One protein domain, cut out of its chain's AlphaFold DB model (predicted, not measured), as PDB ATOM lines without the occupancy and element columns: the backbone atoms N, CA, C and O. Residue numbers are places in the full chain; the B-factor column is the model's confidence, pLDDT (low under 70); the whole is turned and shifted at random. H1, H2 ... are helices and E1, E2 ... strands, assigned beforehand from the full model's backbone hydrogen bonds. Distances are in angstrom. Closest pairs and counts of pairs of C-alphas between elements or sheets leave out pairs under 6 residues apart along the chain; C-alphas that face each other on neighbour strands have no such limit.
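AT A GLANCE: This is residues 33 to 174 of the 193 residues of the protein "GRAM_POS_ANCHORING domain-containing protein" of Chloroflexi bacterium ADurb.Bin222 (UniProt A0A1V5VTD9). Amid little regular structure, a small sandwich sets the four-strand sheet E3 E2 E5 E6, antiparallel in that order, face to face with parallel E1 and E7; H1 sticks out. The 142 printed residues, under half in named elements, hold seven strands, then one helix: mixed class. The whole is compact, radius of gyration of the C-alphas 15.5 A, spanning 47 by 39 by 28 A.

IN THESE COORDINATES: E1, residues 36 to 41, begins at C-alpha 36 (14.055, 42.901, 43.929). E2 is 74 to 79, E3 82 to 87, E4 108 to 110, E5 113 to 118, E6 131 to 135, E7 146 to 152, 19.8 A long. H1, 165 to 174, ends at C-alpha 174 (18.816, 72.607, 29.392).

HOW THE PARTS SIT: E2 and E3 form a hairpin; N 77 and O 84 are 2.9 A apart. E1 and E7 are parallel, with N 38 and O 147 at 3.0 A. The closest C-alphas of E6 and E7, Ala 134 and Val 147, are 6.5 A apart. E4 pairs with no named strand. In H1 every O i to N i+4 pair is within hydrogen-bond range.

THE WHOLE: The printed part has no cut. The links E1 to E2, E3 to E4, E5 to E6 and E7 to H1 are long. Residues under pLDDT 70 include 89 to 106.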
ATOM      1  N   ALA A  33      22.342  41.352  49.908       74.19
ATOM      2  CA  ALA A  33      21.542  40.979  48.747       74.19
ATOM      3  C   ALA A  33      20.914  42.211  48.093       74.19
ATOM      4  O   ALA A  33      20.626  43.212  48.751       74.19
ATOM      5  N   ILE A  34      20.678  42.126  46.787       75.25
ATOM      6  CA  ILE A  34      19.891  43.121  46.056       75.25
ATOM      7  C   ILE A  34      18.424  42.878  46.406       75.25
ATOM      8  O   ILE A  34      17.953  41.744  46.320       75.25
ATOM      9  N   LEU A  35      17.699  43.923  46.800       75.56
ATOM     10  CA  LEU A  35      16.244  43.855  46.920       75.56
ATOM     11  C   LEU A  35      15.603  43.915  45.535       75.56
ATOM     12  O   LEU A  35      15.788  44.897  44.823       75.56
ATOM     13  N   HIS A  36      14.808  42.910  45.180       73.88
ATOM     14  CA  HIS A  36      14.055  42.901  43.929       73.88
ATOM     15  C   HIS A  36      12.641  43.417  44.205       73.88
ATOM     16  O   HIS A  36      11.835  42.780  44.890       73.88
ATOM     17  N   GLY A  37      12.355  44.627  43.726       66.25
ATOM     18  CA  GLY A  37      11.048  45.262  43.855       66.25
ATOM     19  C   GLY A  37      10.219  45.041  42.597       66.25
ATOM     20  O   GLY A  37      10.367  45.783  41.626       66.25
ATOM     21  N   PHE A  38       9.326  44.053  42.618       77.31
ATOM     22  CA  PHE A  38       8.396  43.814  41.520       77.31
ATOM     23  C   PHE A  38       7.112  44.589  41.763       77.31
ATOM     24  O   PHE A  38       6.459  44.423  42.792       77.31
ATOM     25  N   VAL A  39       6.722  45.416  40.800       84.00
ATOM     26  CA  VAL A  39       5.402  46.043  40.792       84.00
ATOM     27  C   VAL A  39       4.716  45.622  39.506       84.00
ATOM     28  O   VAL A  39       5.308  45.762  38.440       84.00
ATOM     29  N   PHE A  40       3.501  45.091  39.581       85.56
ATOM     30  CA  PHE A  40       2.781  44.569  38.420       85.56
ATOM     31  C   PHE A  40       1.387  45.172  38.285       85.56
ATOM     32  O   PHE A  40       0.795  45.650  39.256       85.56
ATOM     33  N   HIS A  41       0.883  45.180  37.051       87.56
ATOM     34  CA  HIS A  41      -0.495  45.536  36.763       87.56
ATOM     35  C   HIS A  41      -1.382  44.330  36.998       87.56
ATOM     36  O   HIS A  41      -1.452  43.432  36.166       87.56
ATOM     37  N   ASP A  42      -2.061  44.359  38.135       89.38
ATOM     38  CA  ASP A  42      -3.023  43.354  38.535       89.38
ATOM     39  C   ASP A  42      -4.341  43.594  37.784       89.38
ATOM     40  O   ASP A  42      -5.178  44.430  38.160       89.38
ATOM     41  N   LEU A  43      -4.471  42.924  36.639       87.12
ATOM     42  CA  LEU A  43      -5.573  43.119  35.702       87.12
ATOM     43  C   LEU A  43      -6.855  42.470  36.227       87.12
ATOM     44  O   LEU A  43      -7.952  42.978  35.967       87.12
ATOM     45  N   ASN A  44      -6.722  41.366  36.965       89.19
ATOM     46  CA  ASN A  44      -7.847  40.606  37.503       89.19
ATOM     47  C   ASN A  44      -8.203  41.006  38.956       89.19
ATOM     48  O   ASN A  44      -9.340  40.792  39.384       89.19
ATOM     49  N   GLY A  45      -7.301  41.688  39.665       90.38
ATOM     50  CA  GLY A  45      -7.470  42.186  41.028       90.38
ATOM     51  C   GLY A  45      -7.267  41.134  42.121       90.38
ATOM     52  O   GLY A  45      -7.812  41.320  43.210       90.38
ATOM     53  N   ASP A  46      -6.578  40.027  41.841       91.44
ATOM     54  CA  ASP A  46      -6.424  38.905  42.775       91.44
ATOM     55  C   ASP A  46      -5.159  38.980  43.651       91.44
ATOM     56  O   ASP A  46      -4.950  38.123  44.519       91.44
ATOM     57  N   GLY A  47      -4.335  40.014  43.459       90.00
ATOM     58  CA  GLY A  47      -3.093  40.230  44.192       90.00
ATOM     59  C   GLY A  47      -1.981  39.249  43.820       90.00
ATOM     60  O   GLY A  47      -0.993  39.148  44.555       90.00
ATOM     61  N   LYS A  48      -2.112  38.517  42.711       89.81
ATOM     62  CA  LYS A  48      -1.112  37.576  42.219       89.81
ATOM     63  C   LYS A  48      -0.652  37.972  40.835       89.81
ATOM     64  O   LYS A  48      -1.440  38.316  39.972       89.81
ATOM     65  N   TRP A  49       0.650  37.867  40.617       86.25
ATOM     66  CA  TRP A  49       1.226  38.234  39.339       86.25
ATOM     67  C   TRP A  49       1.163  37.059  38.365       86.25
ATOM     68  O   TRP A  49       1.880  36.066  38.535       86.25
ATOM     69  N   ASN A  50       0.324  37.173  37.337       87.12
ATOM     70  CA  ASN A  50       0.225  36.186  36.262       87.12
ATOM     71  C   ASN A  50       1.390  36.363  35.272       87.12
ATOM     72  O   ASN A  50       1.231  36.924  34.191       87.12
ATOM     73  N   HIS A  51       2.586  35.921  35.661       81.62
ATOM     74  CA  HIS A  51       3.831  36.063  34.896       81.62
ATOM     75  C   HIS A  51       4.819  34.934  35.253       81.62
ATOM     76  O   HIS A  51       4.751  34.439  36.377       81.62
ATOM     77  N   PRO A  52       5.756  34.519  34.372       77.81
ATOM     78  CA  PRO A  52       6.708  33.434  34.661       77.81
ATOM     79  C   PRO A  52       7.494  33.560  35.973       77.81
ATOM     80  O   PRO A  52       7.852  32.549  36.568       77.81
ATOM     81  N   ASN A  53       7.723  34.792  36.432       73.62
ATOM     82  CA  ASN A  53       8.418  35.104  37.691       73.62
ATOM     83  C   ASN A  53       7.457  35.454  38.847       73.62
ATOM     84  O   ASN A  53       7.894  35.913  39.900       73.62
ATOM     85  N   GLY A  54       6.149  35.326  38.629       77.19
ATOM     86  CA  GLY A  54       5.098  35.691  39.568       77.19
ATOM     87  C   GLY A  54       4.569  34.513  40.388       77.19
ATOM     88  O   GLY A  54       5.022  33.377  40.280       77.19
ATOM     89  N   ASN A  55       3.582  34.804  41.234       80.38
ATOM     90  CA  ASN A  55       2.909  33.850  42.123       80.38
ATOM     91  C   ASN A  55       1.474  33.503  41.672       80.38
ATOM     92  O   ASN A  55       0.741  32.829  42.403       80.38
ATOM     93  N   GLY A  56       1.053  33.999  40.505       82.12
ATOM     94  CA  GLY A  56      -0.259  33.754  39.912       82.12
ATOM     95  C   GLY A  56      -0.285  32.558  38.957       82.12
ATOM     96  O   GLY A  56       0.763  32.040  38.567       82.12
ATOM     97  N   PRO A  57      -1.480  32.067  38.586       83.25
ATOM     98  CA  PRO A  57      -1.621  31.068  37.532       83.25
ATOM     99  C   PRO A  57      -1.083  31.596  36.194       83.25
ATOM    100  O   PRO A  57      -1.530  32.621  35.689       83.25
ATOM    101  N   ILE A  58      -0.158  30.855  35.579       82.69
ATOM    102  CA  ILE A  58       0.407  31.211  34.274       82.69
ATOM    103  C   ILE A  58       0.050  30.193  33.199       82.69
ATOM    104  O   ILE A  58       0.019  28.986  33.439       82.69
ATOM    105  N   ALA A  59      -0.146  30.692  31.981       82.62
ATOM    106  CA  ALA A  59      -0.079  29.904  30.759       82.62
ATOM    107  C   ALA A  59       1.238  30.260  30.040       82.62
ATOM    108  O   ALA A  59       1.291  31.277  29.345       82.62
ATOM    109  N   PRO A  60       2.318  29.465  30.191       76.69
ATOM    110  CA  PRO A  60       3.637  29.804  29.637       76.69
ATOM    111  C   PRO A  60       3.656  29.931  28.109       76.69
ATOM    112  O   PRO A  60       4.525  30.578  27.543       76.69
ATOM    113  N   THR A  61       2.691  29.312  27.433       80.25
ATOM    114  CA  THR A  61       2.543  29.342  25.974       80.25
ATOM    115  C   THR A  61       1.721  30.527  25.465       80.25
ATOM    116  O   THR A  61       1.494  30.617  24.262       80.25
ATOM    117  N   LYS A  62       1.247  31.404  26.360       79.25
ATOM    118  CA  LYS A  62       0.364  32.537  26.047       79.25
ATOM    119  C   LYS A  62       0.876  33.843  26.666       79.25
ATOM    120  O   LYS A  62       0.269  34.336  27.624       79.25
ATOM    121  N   PRO A  63       1.999  34.393  26.174       76.56
ATOM    122  CA  PRO A  63       2.593  35.617  26.715       76.56
ATOM    123  C   PRO A  63       1.662  36.836  26.659       76.56
ATOM    124  O   PRO A  63       1.740  37.714  27.512       76.56
ATOM    125  N   GLU A  64       0.704  36.859  25.733       76.00
ATOM    126  CA  GLU A  64      -0.330  37.890  25.623       76.00
ATOM    127  C   GLU A  64      -1.296  37.942  26.818       76.00
ATOM    128  O   GLU A  64      -2.011  38.928  26.996       76.00
ATOM    129  N   THR A  65      -1.338  36.879  27.626       77.56
ATOM    130  CA  THR A  65      -2.156  36.803  28.845       77.56
ATOM    131  C   THR A  65      -1.389  37.188  30.102       77.56
ATOM    132  O   THR A  65      -1.980  37.230  31.181       77.56
ATOM    133  N   TRP A  66      -0.086  37.450  29.983       83.50
ATOM    134  CA  TRP A  66       0.738  37.787  31.130       83.50
ATOM    135  C   TRP A  66       0.500  39.222  31.574       83.50
ATOM    136  O   TRP A  66       0.300  40.140  30.774       83.50
ATOM    137  N   GLU A  67       0.558  39.420  32.881       85.25
ATOM    138  CA  GLU A  67       0.396  40.732  33.476       85.25
ATOM    139  C   GLU A  67       1.690  41.544  33.373       85.25
ATOM    140  O   GLU A  67       2.764  41.068  33.753       85.25
ATOM    141  N   PRO A  68       1.618  42.787  32.870       81.12
ATOM    142  CA  PRO A  68       2.803  43.605  32.675       81.12
ATOM    143  C   PRO A  68       3.330  44.171  33.998       81.12
ATOM    144  O   PRO A  68       2.570  44.494  34.909       81.12
ATOM    145  N   GLY A  69       4.645  44.382  34.064       79.06
ATOM    146  CA  GLY A  69       5.295  45.111  35.155       79.06
ATOM    147  C   GLY A  69       5.143  46.637  35.043       79.06
ATOM    148  O   GLY A  69       5.106  47.198  33.942       79.06
ATOM    149  N   PHE A  70       5.118  47.324  36.185       77.44
ATOM    150  CA  PHE A  70       5.329  48.765  36.298       77.44
ATOM    151  C   PHE A  70       6.793  49.060  36.597       77.44
ATOM    152  O   PHE A  70       7.354  48.541  37.561       77.44
ATOM    153  N   GLY A  71       7.373  49.974  35.822       75.06
ATOM    154  CA  GLY A  71       8.689  50.521  36.120       75.06
ATOM    155  C   GLY A  71       8.648  51.895  36.754       75.06
ATOM    156  O   GLY A  71       7.678  52.631  36.575       75.06
ATOM    157  N   GLY A  72       9.709  52.231  37.486       72.38
ATOM    158  CA  GLY A  72       9.893  53.531  38.124       72.38
ATOM    159  C   GLY A  72       8.967  53.793  39.313       72.38
ATOM    160  O   GLY A  72       8.803  54.948  39.703       72.38
ATOM    161  N   VAL A  73       8.347  52.758  39.884       80.12
ATOM    162  CA  VAL A  73       7.463  52.901  41.044       80.12
ATOM    163  C   VAL A  73       8.298  52.963  42.313       80.12
ATOM    164  O   VAL A  73       9.101  52.077  42.588       80.12
ATOM    165  N   TYR A  74       8.100  54.028  43.077       83.38
ATOM    166  CA  TYR A  74       8.851  54.328  44.289       83.38
ATOM    167  C   TYR A  74       8.442  53.427  45.470       83.38
ATOM    168  O   TYR A  74       7.257  53.235  45.752       83.38
ATOM    169  N   PHE A  75       9.436  52.919  46.198       86.06
ATOM    170  CA  PHE A  75       9.271  52.218  47.471       86.06
ATOM    171  C   PHE A  75      10.373  52.615  48.465       86.06
ATOM    172  O   PHE A  75      11.445  53.091  48.089       86.06
ATOM    173  N   THR A  76      10.127  52.391  49.752       89.12
ATOM    174  CA  THR A  76      11.127  52.553  50.819       89.12
ATOM    175  C   THR A  76      11.365  51.234  51.523       89.12
ATOM    176  O   THR A  76      10.400  50.577  51.896       89.12
ATOM    177  N   ALA A  77      12.621  50.864  51.750       87.75
ATOM    178  CA  ALA A  77      12.981  49.745  52.614       87.75
ATOM    179  C   ALA A  77      13.557  50.290  53.924       87.75
ATOM    180  O   ALA A  77      14.499  51.079  53.892       87.75
ATOM    181  N   SER A  78      12.997  49.880  55.062       90.00
ATOM    182  CA  SER A  78      13.406  50.338  56.393       90.00
ATOM    183  C   SER A  78      13.782  49.188  57.326       90.00
ATOM    184  O   SER A  78      13.133  48.140  57.330       90.00
ATOM    185  N   CYS A  79      14.795  49.423  58.153       88.62
ATOM    186  CA  CYS A  79      15.352  48.530  59.162       88.62
ATOM    187  C   CYS A  79      15.680  49.381  60.402       88.62
ATOM    188  O   CYS A  79      16.645  50.147  60.396       88.62
ATOM    189  N   GLY A  80      14.851  49.303  61.450       87.56
ATOM    190  CA  GLY A  80      14.951  50.222  62.593       87.56
ATOM    191  C   GLY A  80      14.854  51.688  62.147       87.56
ATOM    192  O   GLY A  80      13.934  52.047  61.415       87.56
ATOM    193  N   ASP A  81      15.832  52.504  62.546       88.00
ATOM    194  CA  ASP A  81      15.925  53.926  62.173       88.00
ATOM    195  C   ASP A  81      16.537  54.159  60.778       88.00
ATOM    196  O   ASP A  81      16.565  55.286  60.280       88.00
ATOM    197  N   PHE A  82      17.049  53.109  60.130       85.31
ATOM    198  CA  PHE A  82      17.644  53.210  58.804       85.31
ATOM    199  C   PHE A  82      16.590  52.995  57.714       85.31
ATOM    200  O   PHE A  82      15.787  52.063  57.780       85.31
ATOM    201  N   SER A  83      16.613  53.833  56.677       86.81
ATOM    202  CA  SER A  83      15.710  53.726  55.530       86.81
ATOM    203  C   SER A  83      16.430  54.068  54.235       86.81
ATOM    204  O   SER A  83      17.191  55.032  54.168       86.81
ATOM    205  N   VAL A  84      16.132  53.314  53.180       85.44
ATOM    206  CA  VAL A  84      16.619  53.554  51.820       85.44
ATOM    207  C   VAL A  84      15.463  53.636  50.840       85.44
ATOM    208  O   VAL A  84      14.425  52.993  50.997       85.44
ATOM    209  N   VAL A  85      15.661  54.448  49.810       83.12
ATOM    210  CA  VAL A  85      14.722  54.623  48.707       83.12
ATOM    211  C   VAL A  85      15.111  53.684  47.571       83.12
ATOM    212  O   VAL A  85      16.282  53.610  47.200       83.12
ATOM    213  N   GLY A  86      14.123  52.999  47.003       77.69
ATOM    214  CA  GLY A  86      14.261  52.209  45.787       77.69
ATOM    215  C   GLY A  86      13.155  52.519  44.783       77.69
ATOM    216  O   GLY A  86      12.166  53.188  45.092       77.69
ATOM    217  N   TYR A  87      13.348  52.036  43.561       78.06
ATOM    218  CA  TYR A  87      12.376  52.144  42.480       78.06
ATOM    219  C   TYR A  87      12.257  50.796  41.785       78.06
ATOM    220  O   TYR A  87      13.265  50.109  41.629       78.06
ATOM    221  N   SER A  88      11.050  50.433  41.352       75.94
ATOM    222  CA  SER A  88      10.875  49.272  40.483       75.94
ATOM    223  C   SER A  88      11.623  49.486  39.167       75.94
ATOM    224  O   SER A  88      11.729  50.614  38.668       75.94
ATOM    225  N   GLU A  89      12.161  48.407  38.609       69.81
ATOM    226  CA  GLU A  89      12.961  48.463  37.388       69.81
ATOM    227  C   GLU A  89      12.205  49.131  36.229       69.81
ATOM    228  O   GLU A  89      11.020  48.852  36.044       69.81
ATOM    229  N   PRO A  90      12.864  49.965  35.398       65.25
ATOM    230  CA  PRO A  90      12.260  50.490  34.182       65.25
ATOM    231  C   PRO A  90      11.592  49.399  33.336       65.25
ATOM    232  O   PRO A  90      12.201  48.396  32.973       65.25
ATOM    233  N   ARG A  91      10.334  49.637  32.960       66.44
ATOM    234  CA  ARG A  91       9.589  48.763  32.049       66.44
ATOM    235  C   ARG A  91      10.349  48.645  30.724       66.44
ATOM    236  O   ARG A  91      10.493  49.645  30.014       66.44
ATOM    237  N   SER A  92      10.779  47.431  30.407       63.47
ATOM    238  CA  SER A  92      11.408  47.052  29.143       63.47
ATOM    239  C   SER A  92      10.380  46.409  28.214       63.47
ATOM    240  O   SER A  92       9.315  45.978  28.659       63.47
ATOM    241  N   VAL A  93      10.676  46.394  26.915       65.31
ATOM    242  CA  VAL A  93       9.833  45.780  25.881       65.31
ATOM    243  C   VAL A  93      10.689  44.778  25.113       65.31
ATOM    244  O   VAL A  93      11.789  45.141  24.699       65.31
ATOM    245  N   ASP A  94      10.224  43.535  24.958       58.00
ATOM    246  CA  ASP A  94      10.920  42.536  24.136       58.00
ATOM    247  C   ASP A  94      10.705  42.792  22.632       58.00
ATOM    248  O   ASP A  94       9.973  43.694  22.214       58.00
ATOM    249  N   GLU A  95      11.350  41.976  21.799       46.88
ATOM    250  CA  GLU A  95      11.221  42.024  20.337       46.88
ATOM    251  C   GLU A  95       9.793  41.737  19.823       46.88
ATOM    252  O   GLU A  95       9.480  42.055  18.675       46.88
ATOM    253  N   TYR A  96       8.916  41.196  20.675       54.28
ATOM    254  CA  TYR A  96       7.525  40.860  20.372       54.28
ATOM    255  C   TYR A  96       6.527  41.901  20.905       54.28
ATOM    256  O   TYR A  96       5.322  41.769  20.694       54.28
ATOM    257  N   GLY A  97       7.005  42.968  21.557       53.59
ATOM    258  CA  GLY A  97       6.162  44.028  22.106       53.59
ATOM    259  C   GLY A  97       5.608  43.739  23.505       53.59
ATOM    260  O   GLY A  97       4.835  44.553  24.023       53.59
ATOM    261  N   HIS A  98       5.992  42.627  24.140       56.22
ATOM    262  CA  HIS A  98       5.608  42.340  25.518       56.22
ATOM    263  C   HIS A  98       6.423  43.193  26.469       56.22
ATOM    264  O   HIS A  98       7.622  43.401  26.288       56.22
ATOM    265  N   THR A  99       5.767  43.682  27.515       60.81
ATOM    266  CA  THR A  99       6.423  44.561  28.471       60.81
ATOM    267  C   THR A  99       6.633  43.887  29.803       60.81
ATOM    268  O   THR A  99       5.669  43.417  30.407       60.81
ATOM    269  N   PHE A 100       7.856  43.943  30.299       58.91
ATOM    270  CA  PHE A 100       8.239  43.321  31.553       58.91
ATOM    271  C   PHE A 100       9.125  44.268  32.364       58.91
ATOM    272  O   PHE A 100       9.805  45.144  31.828       58.91
ATOM    273  N   ALA A 101       9.072  44.093  33.675       60.19
ATOM    274  CA  ALA A 101      10.090  44.550  34.605       60.19
ATOM    275  C   ALA A 101      10.624  43.254  35.229       60.19
ATOM    276  O   ALA A 101       9.847  42.514  35.838       60.19
ATOM    277  N   THR A 102      11.889  42.913  34.982       56.28
ATOM    278  CA  THR A 102      12.541  41.720  35.546       56.28
ATOM    279  C   THR A 102      12.794  41.857  37.044       56.28
ATOM    280  O   THR A 102      13.085  40.859  37.690       56.28
ATOM    281  N   GLY A 103      12.623  43.062  37.602       57.84
ATOM    282  CA  GLY A 103      12.720  43.342  39.031       57.84
ATOM    283  C   GLY A 103      14.153  43.329  39.545       57.84
ATOM    284  O   GLY A 103      14.346  43.367  40.755       57.84
ATOM    285  N   ASP A 104      15.147  43.327  38.654       54.66
ATOM    286  CA  ASP A 104      16.568  43.137  38.984       54.66
ATOM    287  C   ASP A 104      17.260  44.375  39.574       54.66
ATOM    288  O   ASP A 104      18.483  44.419  39.729       54.66
ATOM    289  N   PHE A 105      16.484  45.407  39.907       61.00
ATOM    290  CA  PHE A 105      16.990  46.675  40.405       61.00
ATOM    291  C   PHE A 105      16.362  47.027  41.749       61.00
ATOM    292  O   PHE A 105      15.153  47.217  41.876       61.00
ATOM    293  N   GLY A 106      17.228  47.201  42.740       66.25
ATOM    294  CA  GLY A 106      16.902  47.797  44.023       66.25
ATOM    295  C   GLY A 106      18.163  48.032  44.849       66.25
ATOM    296  O   GLY A 106      19.273  47.737  44.394       66.25
ATOM    297  N   PRO A 107      18.026  48.632  46.041       71.19
ATOM    298  CA  PRO A 107      19.164  48.865  46.913       71.19
ATOM    299  C   PRO A 107      19.787  47.535  47.340       71.19
ATOM    300  O   PRO A 107      19.094  46.531  47.519       71.19
ATOM    301  N   VAL A 108      21.101  47.550  47.540       76.56
ATOM    302  CA  VAL A 108      21.785  46.447  48.214       76.56
ATOM    303  C   VAL A 108      21.599  46.606  49.705       76.56
ATOM    304  O   VAL A 108      21.902  47.654  50.275       76.56
ATOM    305  N   LEU A 109      21.066  45.560  50.315       78.00
ATOM    306  CA  LEU A 109      20.683  45.524  51.709       78.00
ATOM    307  C   LEU A 109      21.532  44.477  52.440       78.00
ATOM    308  O   LEU A 109      21.811  43.407  51.901       78.00
ATOM    309  N   SER A 110      21.941  44.782  53.668       79.19
ATOM    310  CA  SER A 110      22.575  43.837  54.597       79.19
ATOM    311  C   SER A 110      21.528  43.128  55.452       79.19
ATOM    312  O   SER A 110      20.439  43.669  55.631       79.19
ATOM    313  N   ALA A 111      21.856  41.972  56.032       78.75
ATOM    314  CA  ALA A 111      20.967  41.235  56.936       78.75
ATOM    315  C   ALA A 111      20.280  42.140  57.989       78.75
ATOM    316  O   ALA A 111      20.945  42.805  58.786       78.75
ATOM    317  N   CYS A 112      18.942  42.201  57.941       78.94
ATOM    318  CA  CYS A 112      18.061  42.884  58.898       78.94
ATOM    319  C   CYS A 112      16.585  42.485  58.663       78.94
ATOM    320  O   CYS A 112      16.240  41.966  57.601       78.94
ATOM    321  N   ASP A 113      15.696  42.808  59.608       84.81
ATOM    322  CA  ASP A 113      14.234  42.682  59.512       84.81
ATOM    323  C   ASP A 113      13.583  43.762  58.626       84.81
ATOM    324  O   ASP A 113      12.693  44.520  59.050       84.81
ATOM    325  N   TRP A 114      14.019  43.835  57.369       86.81
ATOM    326  CA  TRP A 114      13.579  44.853  56.422       86.81
ATOM    327  C   TRP A 114      12.071  44.855  56.207       86.81
ATOM    328  O   TRP A 114      11.435  43.830  55.955       86.81
ATOM    329  N   THR A 115      11.503  46.056  56.248       90.88
ATOM    330  CA  THR A 115      10.120  46.325  55.861       90.88
ATOM    331  C   THR A 115      10.134  47.189  54.615       90.88
ATOM    332  O   THR A 115      10.639  48.308  54.645       90.88
ATOM    333  N   VAL A 116       9.594  46.671  53.518       89.44
ATOM    334  CA  VAL A 116       9.458  47.399  52.260       89.44
ATOM    335  C   VAL A 116       8.054  47.970  52.175       89.44
ATOM    336  O   VAL A 116       7.075  47.239  52.295       89.44
ATOM    337  N   THR A 117       7.965  49.279  51.974       92.12
ATOM    338  CA  THR A 117       6.718  50.027  51.839       92.12
ATOM    339  C   THR A 117       6.598  50.573  50.425       92.12
ATOM    340  O   THR A 117       7.435  51.364  49.988       92.12
ATOM    341  N   LEU A 118       5.548  50.168  49.720       90.81
ATOM    342  CA  LEU A 118       5.160  50.707  48.426       90.81
ATOM    343  C   LEU A 118       4.502  52.075  48.594       90.81
ATOM    344  O   LEU A 118       3.543  52.223  49.353       90.81
ATOM    345  N   HIS A 119       4.945  53.050  47.805       89.62
ATOM    346  CA  HIS A 119       4.248  54.326  47.674       89.62
ATOM    347  C   HIS A 119       3.325  54.249  46.465       89.62
ATOM    348  O   HIS A 119       3.767  54.358  45.322       89.62
ATOM    349  N   VAL A 120       2.037  54.007  46.726       89.75
ATOM    350  CA  VAL A 120       1.025  53.814  45.679       89.75
ATOM    351  C   VAL A 120       0.968  55.055  44.779       89.75
ATOM    352  O   VAL A 120       0.646  56.142  45.272       89.75
ATOM    353  N   PRO A 121       1.266  54.934  43.472       84.75
ATOM    354  CA  PRO A 121       1.225  56.075  42.569       84.75
ATOM    355  C   PRO A 121      -0.193  56.639  42.433       84.75
ATOM    356  O   PRO A 121      -1.184  55.910  42.509       84.75
ATOM    357  N   ALA A 122      -0.303  57.945  42.185       84.62
ATOM    358  CA  ALA A 122      -1.595  58.602  42.018       84.62
ATOM    359  C   ALA A 122      -2.419  57.952  40.889       84.62
ATOM    360  O   ALA A 122      -1.909  57.684  39.801       84.62
ATOM    361  N   GLY A 123      -3.704  57.709  41.156       86.00
ATOM    362  CA  GLY A 123      -4.610  57.050  40.212       86.00
ATOM    363  C   GLY A 123      -4.512  55.522  40.189       86.00
ATOM    364  O   GLY A 123      -5.244  54.902  39.423       86.00
ATOM    365  N   TYR A 124      -3.659  54.919  41.020       89.38
ATOM    366  CA  TYR A 124      -3.604  53.473  41.214       89.38
ATOM    367  C   TYR A 124      -4.201  53.052  42.555       89.38
ATOM    368  O   TYR A 124      -4.275  53.829  43.506       89.38
ATOM    369  N   VAL A 125      -4.600  51.784  42.625       93.00
ATOM    370  CA  VAL A 125      -5.064  51.113  43.842       93.00
ATOM    371  C   VAL A 125      -4.185  49.892  44.077       93.00
ATOM    372  O   VAL A 125      -4.003  49.095  43.160       93.00
ATOM    373  N   ALA A 126      -3.643  49.744  45.286       93.38
ATOM    374  CA  ALA A 126      -2.889  48.550  45.655       93.38
ATOM    375  C   ALA A 126      -3.822  47.347  45.841       93.38
ATOM    376  O   ALA A 126      -4.850  47.457  46.507       93.38
ATOM    377  N   THR A 127      -3.448  46.208  45.267       94.56
ATOM    378  CA  THR A 127      -4.178  44.933  45.389       94.56
ATOM    379  C   THR A 127      -3.455  43.927  46.285       94.56
ATOM    380  O   THR A 127      -4.058  42.983  46.787       94.56
ATOM    381  N   THR A 128      -2.179  44.175  46.570       92.62
ATOM    382  CA  THR A 128      -1.380  43.486  47.592       92.62
ATOM    383  C   THR A 128      -1.177  44.386  48.816       92.62
ATOM    384  O   THR A 128      -1.302  45.610  48.699       92.62
ATOM    385  N   PRO A 129      -0.758  43.845  49.976       94.25
ATOM    386  CA  PRO A 129      -0.303  44.667  51.092       94.25
ATOM    387  C   PRO A 129       0.786  45.656  50.658       94.25
ATOM    388  O   PRO A 129       1.766  45.271  50.018       94.25
ATOM    389  N   VAL A 130       0.616  46.930  51.024       92.12
ATOM    390  CA  VAL A 130       1.578  48.007  50.721       92.12
ATOM    391  C   VAL A 130       2.843  47.927  51.571       92.12
ATOM    392  O   VAL A 130       3.829  48.570  51.241       92.12
ATOM    393  N   GLN A 131       2.832  47.136  52.644       93.75
ATOM    394  CA  GLN A 131       3.998  46.845  53.472       93.75
ATOM    395  C   GLN A 131       4.265  45.345  53.466       93.75
ATOM    396  O   GLN A 131       3.368  44.553  53.749       93.75
ATOM    397  N   GLN A 132       5.498  44.960  53.146       89.81
ATOM    398  CA  GLN A 132       5.928  43.567  53.081       89.81
ATOM    399  C   GLN A 132       7.300  43.410  53.726       89.81
ATOM    400  O   GLN A 132       8.120  44.326  53.709       89.81
ATOM    401  N   LYS A 133       7.557  42.242  54.313       87.19
ATOM    402  CA  LYS A 133       8.881  41.907  54.835       87.19
ATOM    403  C   LYS A 133       9.760  41.395  53.702       87.19
ATOM    404  O   LYS A 133       9.333  40.529  52.944       87.19
ATOM    405  N   ALA A 134      10.979  41.915  53.613       79.00
ATOM    406  CA  ALA A 134      12.006  41.381  52.727       79.00
ATOM    407  C   ALA A 134      12.979  40.548  53.564       79.00
ATOM    408  O   ALA A 134      13.700  41.091  54.400       79.00
ATOM    409  N   LEU A 135      12.973  39.230  53.366       70.19
ATOM    410  CA  LEU A 135      13.886  38.333  54.067       70.19
ATOM    411  C   LEU A 135      15.204  38.251  53.299       70.19
ATOM    412  O   LEU A 135      15.243  37.674  52.217       70.19
ATOM    413  N   ILE A 136      16.272  38.796  53.873       67.94
ATOM    414  CA  ILE A 136      17.626  38.658  53.333       67.94
ATOM    415  C   ILE A 136      18.244  37.414  53.962       67.94
ATOM    416  O   ILE A 136      18.460  37.417  55.172       67.94
ATOM    417  N   PRO A 137      18.490  36.340  53.200       59.19
ATOM    418  CA  PRO A 137      19.107  35.156  53.769       59.19
ATOM    419  C   PRO A 137      20.558  35.442  54.181       59.19
ATOM    420  O   PRO A 137      21.323  36.041  53.430       59.19
ATOM    421  N   ASP A 138      20.937  34.964  55.369       52.97
ATOM    422  CA  ASP A 138      22.279  35.142  55.949       52.97
ATOM    423  C   ASP A 138      23.390  34.422  55.159       52.97
ATOM    424  O   ASP A 138      24.566  34.779  55.241       52.97
ATOM    425  N   ALA A 139      23.038  33.390  54.389       47.47
ATOM    426  CA  ALA A 139      23.983  32.609  53.604       47.47
ATOM    427  C   ALA A 139      24.085  33.181  52.187       47.47
ATOM    428  O   ALA A 139      23.071  33.276  51.500       47.47
ATOM    429  N   GLY A 140      25.310  33.523  51.763       42.97
ATOM    430  CA  GLY A 140      25.678  34.109  50.466       42.97
ATOM    431  C   GLY A 140      25.362  33.248  49.238       42.97
ATOM    432  O   GLY A 140      26.248  32.891  48.468       42.97
ATOM    433  N   GLY A 141      24.090  32.920  49.057       42.50
ATOM    434  CA  GLY A 141      23.503  32.467  47.813       42.50
ATOM    435  C   GLY A 141      22.746  33.616  47.159       42.50
ATOM    436  O   GLY A 141      22.300  34.550  47.819       42.50
ATOM    437  N   THR A 142      22.576  33.519  45.847       46.41
ATOM    438  CA  THR A 142      21.798  34.405  44.966       46.41
ATOM    439  C   THR A 142      20.290  34.364  45.252       46.41
ATOM    440  O   THR A 142      19.471  34.289  44.339       46.41
ATOM    441  N   ALA A 143      19.891  34.312  46.519       47.53
ATOM    442  CA  ALA A 143      18.505  34.421  46.912       47.53
ATOM    443  C   ALA A 143      18.180  35.910  46.954       47.53
ATOM    444  O   ALA A 143      18.503  36.619  47.902       47.53
ATOM    445  N   PHE A 144      17.605  36.377  45.856       56.53
ATOM    446  CA  PHE A 144      17.143  37.738  45.686       56.53
ATOM    447  C   PHE A 144      15.861  37.928  46.512       56.53
ATOM    448  O   PHE A 144      14.829  37.364  46.135       56.53
ATOM    449  N   PRO A 145      15.881  38.647  47.654       59.53
ATOM    450  CA  PRO A 145      14.656  38.988  48.367       59.53
ATOM    451  C   PRO A 145      13.727  39.733  47.413       59.53
ATOM    452  O   PRO A 145      14.028  40.847  46.991       59.53
ATOM    453  N   ALA A 146      12.610  39.103  47.058       71.69
ATOM    454  CA  ALA A 146      11.617  39.664  46.157       71.69
ATOM    455  C   ALA A 146      10.373  40.076  46.946       71.69
ATOM    456  O   ALA A 146       9.788  39.264  47.664       71.69
ATOM    457  N   VAL A 147       9.953  41.330  46.789       81.12
ATOM    458  CA  VAL A 147       8.623  41.790  47.206       81.12
ATOM    459  C   VAL A 147       7.786  42.041  45.958       81.12
ATOM    460  O   VAL A 147       8.279  42.611  44.984       81.12
ATOM    461  N   LEU A 148       6.530  41.591  45.980       84.94
ATOM    462  CA  LEU A 148       5.612  41.719  44.850       84.94
ATOM    463  C   LEU A 148       4.465  42.645  45.221       84.94
ATOM    464  O   LEU A 148       3.690  42.353  46.131       84.94
ATOM    465  N   PHE A 149       4.328  43.736  44.481       89.00
ATOM    466  CA  PHE A 149       3.275  44.714  44.673       89.00
ATOM    467  C   PHE A 149       2.329  44.760  43.475       89.00
ATOM    468  O   PHE A 149       2.726  45.118  42.367       89.00
ATOM    469  N   GLY A 150       1.061  44.438  43.702       90.31
ATOM    470  CA  GLY A 150       0.009  44.558  42.698       90.31
ATOM    471  C   GLY A 150      -0.622  45.947  42.721       90.31
ATOM    472  O   GLY A 150      -0.951  46.475  43.789       90.31
ATOM    473  N   LEU A 151      -0.786  46.549  41.542       90.88
ATOM    474  CA  LEU A 151      -1.481  47.821  41.340       90.88
ATOM    475  C   LEU A 151      -2.566  47.685  40.265       90.88
ATOM    476  O   LEU A 151      -2.356  47.026  39.250       90.88
ATOM    477  N   ARG A 152      -3.693  48.388  40.438       90.25
ATOM    478  CA  ARG A 152      -4.834  48.425  39.505       90.25
ATOM    479  C   ARG A 152      -5.320  49.855  39.219       90.25
ATOM    480  O   ARG A 152      -4.962  50.788  39.932       90.25
ATOM    481  N   ALA A 153      -6.172  50.005  38.198       81.31
ATOM    482  CA  ALA A 153      -7.006  51.175  37.867       81.31
ATOM    483  C   ALA A 153      -6.289  52.403  37.275       81.31
ATOM    484  O   ALA A 153      -6.957  53.281  36.725       81.31
ATOM    485  N   GLY A 154      -4.956  52.439  37.296       75.38
ATOM    486  CA  GLY A 154      -4.173  53.465  36.610       75.38
ATOM    487  C   GLY A 154      -3.791  53.089  35.175       75.38
ATOM    488  O   GLY A 154      -3.997  51.969  34.701       75.38
ATOM    489  N   ARG A 155      -3.227  54.057  34.447       70.81
ATOM    490  CA  ARG A 155      -2.786  53.869  33.060       70.81
ATOM    491  C   ARG A 155      -1.290  53.606  33.013       70.81
ATOM    492  O   ARG A 155      -0.505  54.510  33.297       70.81
ATOM    493  N   LEU A 156      -0.913  52.405  32.576       64.06
ATOM    494  CA  LEU A 156       0.482  52.043  32.318       64.06
ATOM    495  C   LEU A 156       1.173  53.127  31.469       64.06
ATOM    496  O   LEU A 156       0.704  53.404  30.357       64.06
ATOM    497  N   PRO A 157       2.273  53.738  31.948       57.00
ATOM    498  CA  PRO A 157       3.038  54.666  31.130       57.00
ATOM    499  C   PRO A 157       3.574  53.925  29.895       57.00
ATOM    500  O   PRO A 157       3.974  52.760  29.974       57.00
ATOM    501  N   LYS A 158       3.513  54.576  28.722       53.09
ATOM    502  CA  LYS A 158       3.830  53.954  27.418       53.09
ATOM    503  C   LYS A 158       5.272  53.441  27.332       53.09
ATOM    504  O   LYS A 158       5.540  52.528  26.563       53.09
ATOM    505  N   THR A 159       6.166  54.006  28.130       50.38
ATOM    506  CA  THR A 159       7.556  53.588  28.316       50.38
ATOM    507  C   THR A 159       7.862  53.640  29.812       50.38
ATOM    508  O   THR A 159       7.217  54.390  30.539       50.38
ATOM    509  N   GLY A 160       8.816  52.836  30.293       42.75
ATOM    510  CA  GLY A 160       9.174  52.708  31.716       42.75
ATOM    511  C   GLY A 160       9.634  53.977  32.438       42.75
ATOM    512  O   GLY A 160      10.001  53.904  33.606       42.75
ATOM    513  N   ALA A 161       9.595  55.131  31.774       41.59
ATOM    514  CA  ALA A 161       9.642  56.419  32.430       41.59
ATOM    515  C   ALA A 161       8.226  56.772  32.906       41.59
ATOM    516  O   ALA A 161       7.398  57.278  32.146       41.59
ATOM    517  N   VAL A 162       7.951  56.547  34.192       45.91
ATOM    518  CA  VAL A 162       7.015  57.433  34.898       45.91
ATOM    519  C   VAL A 162       7.479  58.858  34.595       45.91
ATOM    520  O   VAL A 162       8.686  59.103  34.627       45.91
ATOM    521  N   GLU A 163       6.574  59.779  34.245       47.09
ATOM    522  CA  GLU A 163       6.931  61.194  34.101       47.09
ATOM    523  C   GLU A 163       7.606  61.645  35.397       47.09
ATOM    524  O   GLU A 163       6.946  61.886  36.404       47.09
ATOM    525  N   GLN A 164       8.939  61.685  35.404       48.66
ATOM    526  CA  GLN A 164       9.686  62.149  36.554       48.66
ATOM    527  C   GLN A 164       9.703  63.670  36.463       48.66
ATOM    528  O   GLN A 164      10.320  64.205  35.533       48.66
ATOM    529  N   PRO A 165       9.078  64.390  37.412       50.69
ATOM    530  CA  PRO A 165       9.045  65.851  37.387       50.69
ATOM    531  C   PRO A 165      10.456  66.450  37.315       50.69
ATOM    532  O   PRO A 165      10.664  67.496  36.707       50.69
ATOM    533  N   PHE A 166      11.443  65.738  37.870       46.78
ATOM    534  CA  PHE A 166      12.859  66.072  37.778       46.78
ATOM    535  C   PHE A 166      13.399  66.063  36.340       46.78
ATOM    536  O   PHE A 166      14.041  67.030  35.941       46.78
ATOM    537  N   LEU A 167      13.131  65.022  35.544       48.94
ATOM    538  CA  LEU A 167      13.608  64.942  34.156       48.94
ATOM    539  C   LEU A 167      12.934  65.995  33.267       48.94
ATOM    540  O   LEU A 167      13.590  66.584  32.408       48.94
ATOM    541  N   ALA A 168      11.654  66.288  33.516       55.44
ATOM    542  CA  ALA A 168      10.953  67.388  32.858       55.44
ATOM    543  C   ALA A 168      11.566  68.752  33.226       55.44
ATOM    544  O   ALA A 168      11.824  69.574  32.345       55.44
ATOM    545  N   GLY A 169      11.866  68.971  34.511       54.75
ATOM    546  CA  GLY A 169      12.552  70.171  34.993       54.75
ATOM    547  C   GLY A 169      13.960  70.327  34.410       54.75
ATOM    548  O   GLY A 169      14.306  71.397  33.914       54.75
ATOM    549  N   ALA A 170      14.750  69.251  34.392       55.03
ATOM    550  CA  ALA A 170      16.094  69.237  33.821       55.03
ATOM    551  C   ALA A 170      16.083  69.526  32.311       55.03
ATOM    552  O   ALA A 170      16.889  70.323  31.833       55.03
ATOM    553  N   GLY A 171      15.135  68.943  31.566       60.03
ATOM    554  CA  GLY A 171      14.948  69.219  30.139       60.03
ATOM    555  C   GLY A 171      14.568  70.675  29.853       60.03
ATOM    556  O   GLY A 171      15.078  71.269  28.903       60.03
ATOM    557  N   LEU A 172      13.730  71.279  30.701       69.94
ATOM    558  CA  LEU A 172      13.360  72.696  30.615       69.94
ATOM    559  C   LEU A 172      14.562  73.624  30.824       69.94
ATOM    560  O   LEU A 172      14.750  74.561  30.046       69.94
ATOM    561  N   VAL A 173      15.390  73.351  31.835       70.50
ATOM    562  CA  VAL A 173      16.593  74.149  32.127       70.50
ATOM    563  C   VAL A 173      17.605  74.037  30.985       70.50
ATOM    564  O   VAL A 173      18.033  75.060  30.454       70.50
ATOM    565  N   PHE A 174      17.910  72.819  30.528       65.94
ATOM    566  CA  PHE A 174      18.816  72.607  29.392       65.94
ATOM    567  C   PHE A 174      18.312  73.274  28.104       65.94
ATOM    568  O   PHE A 174      19.086  73.889  27.365       65.94
TER     569      PHE A 174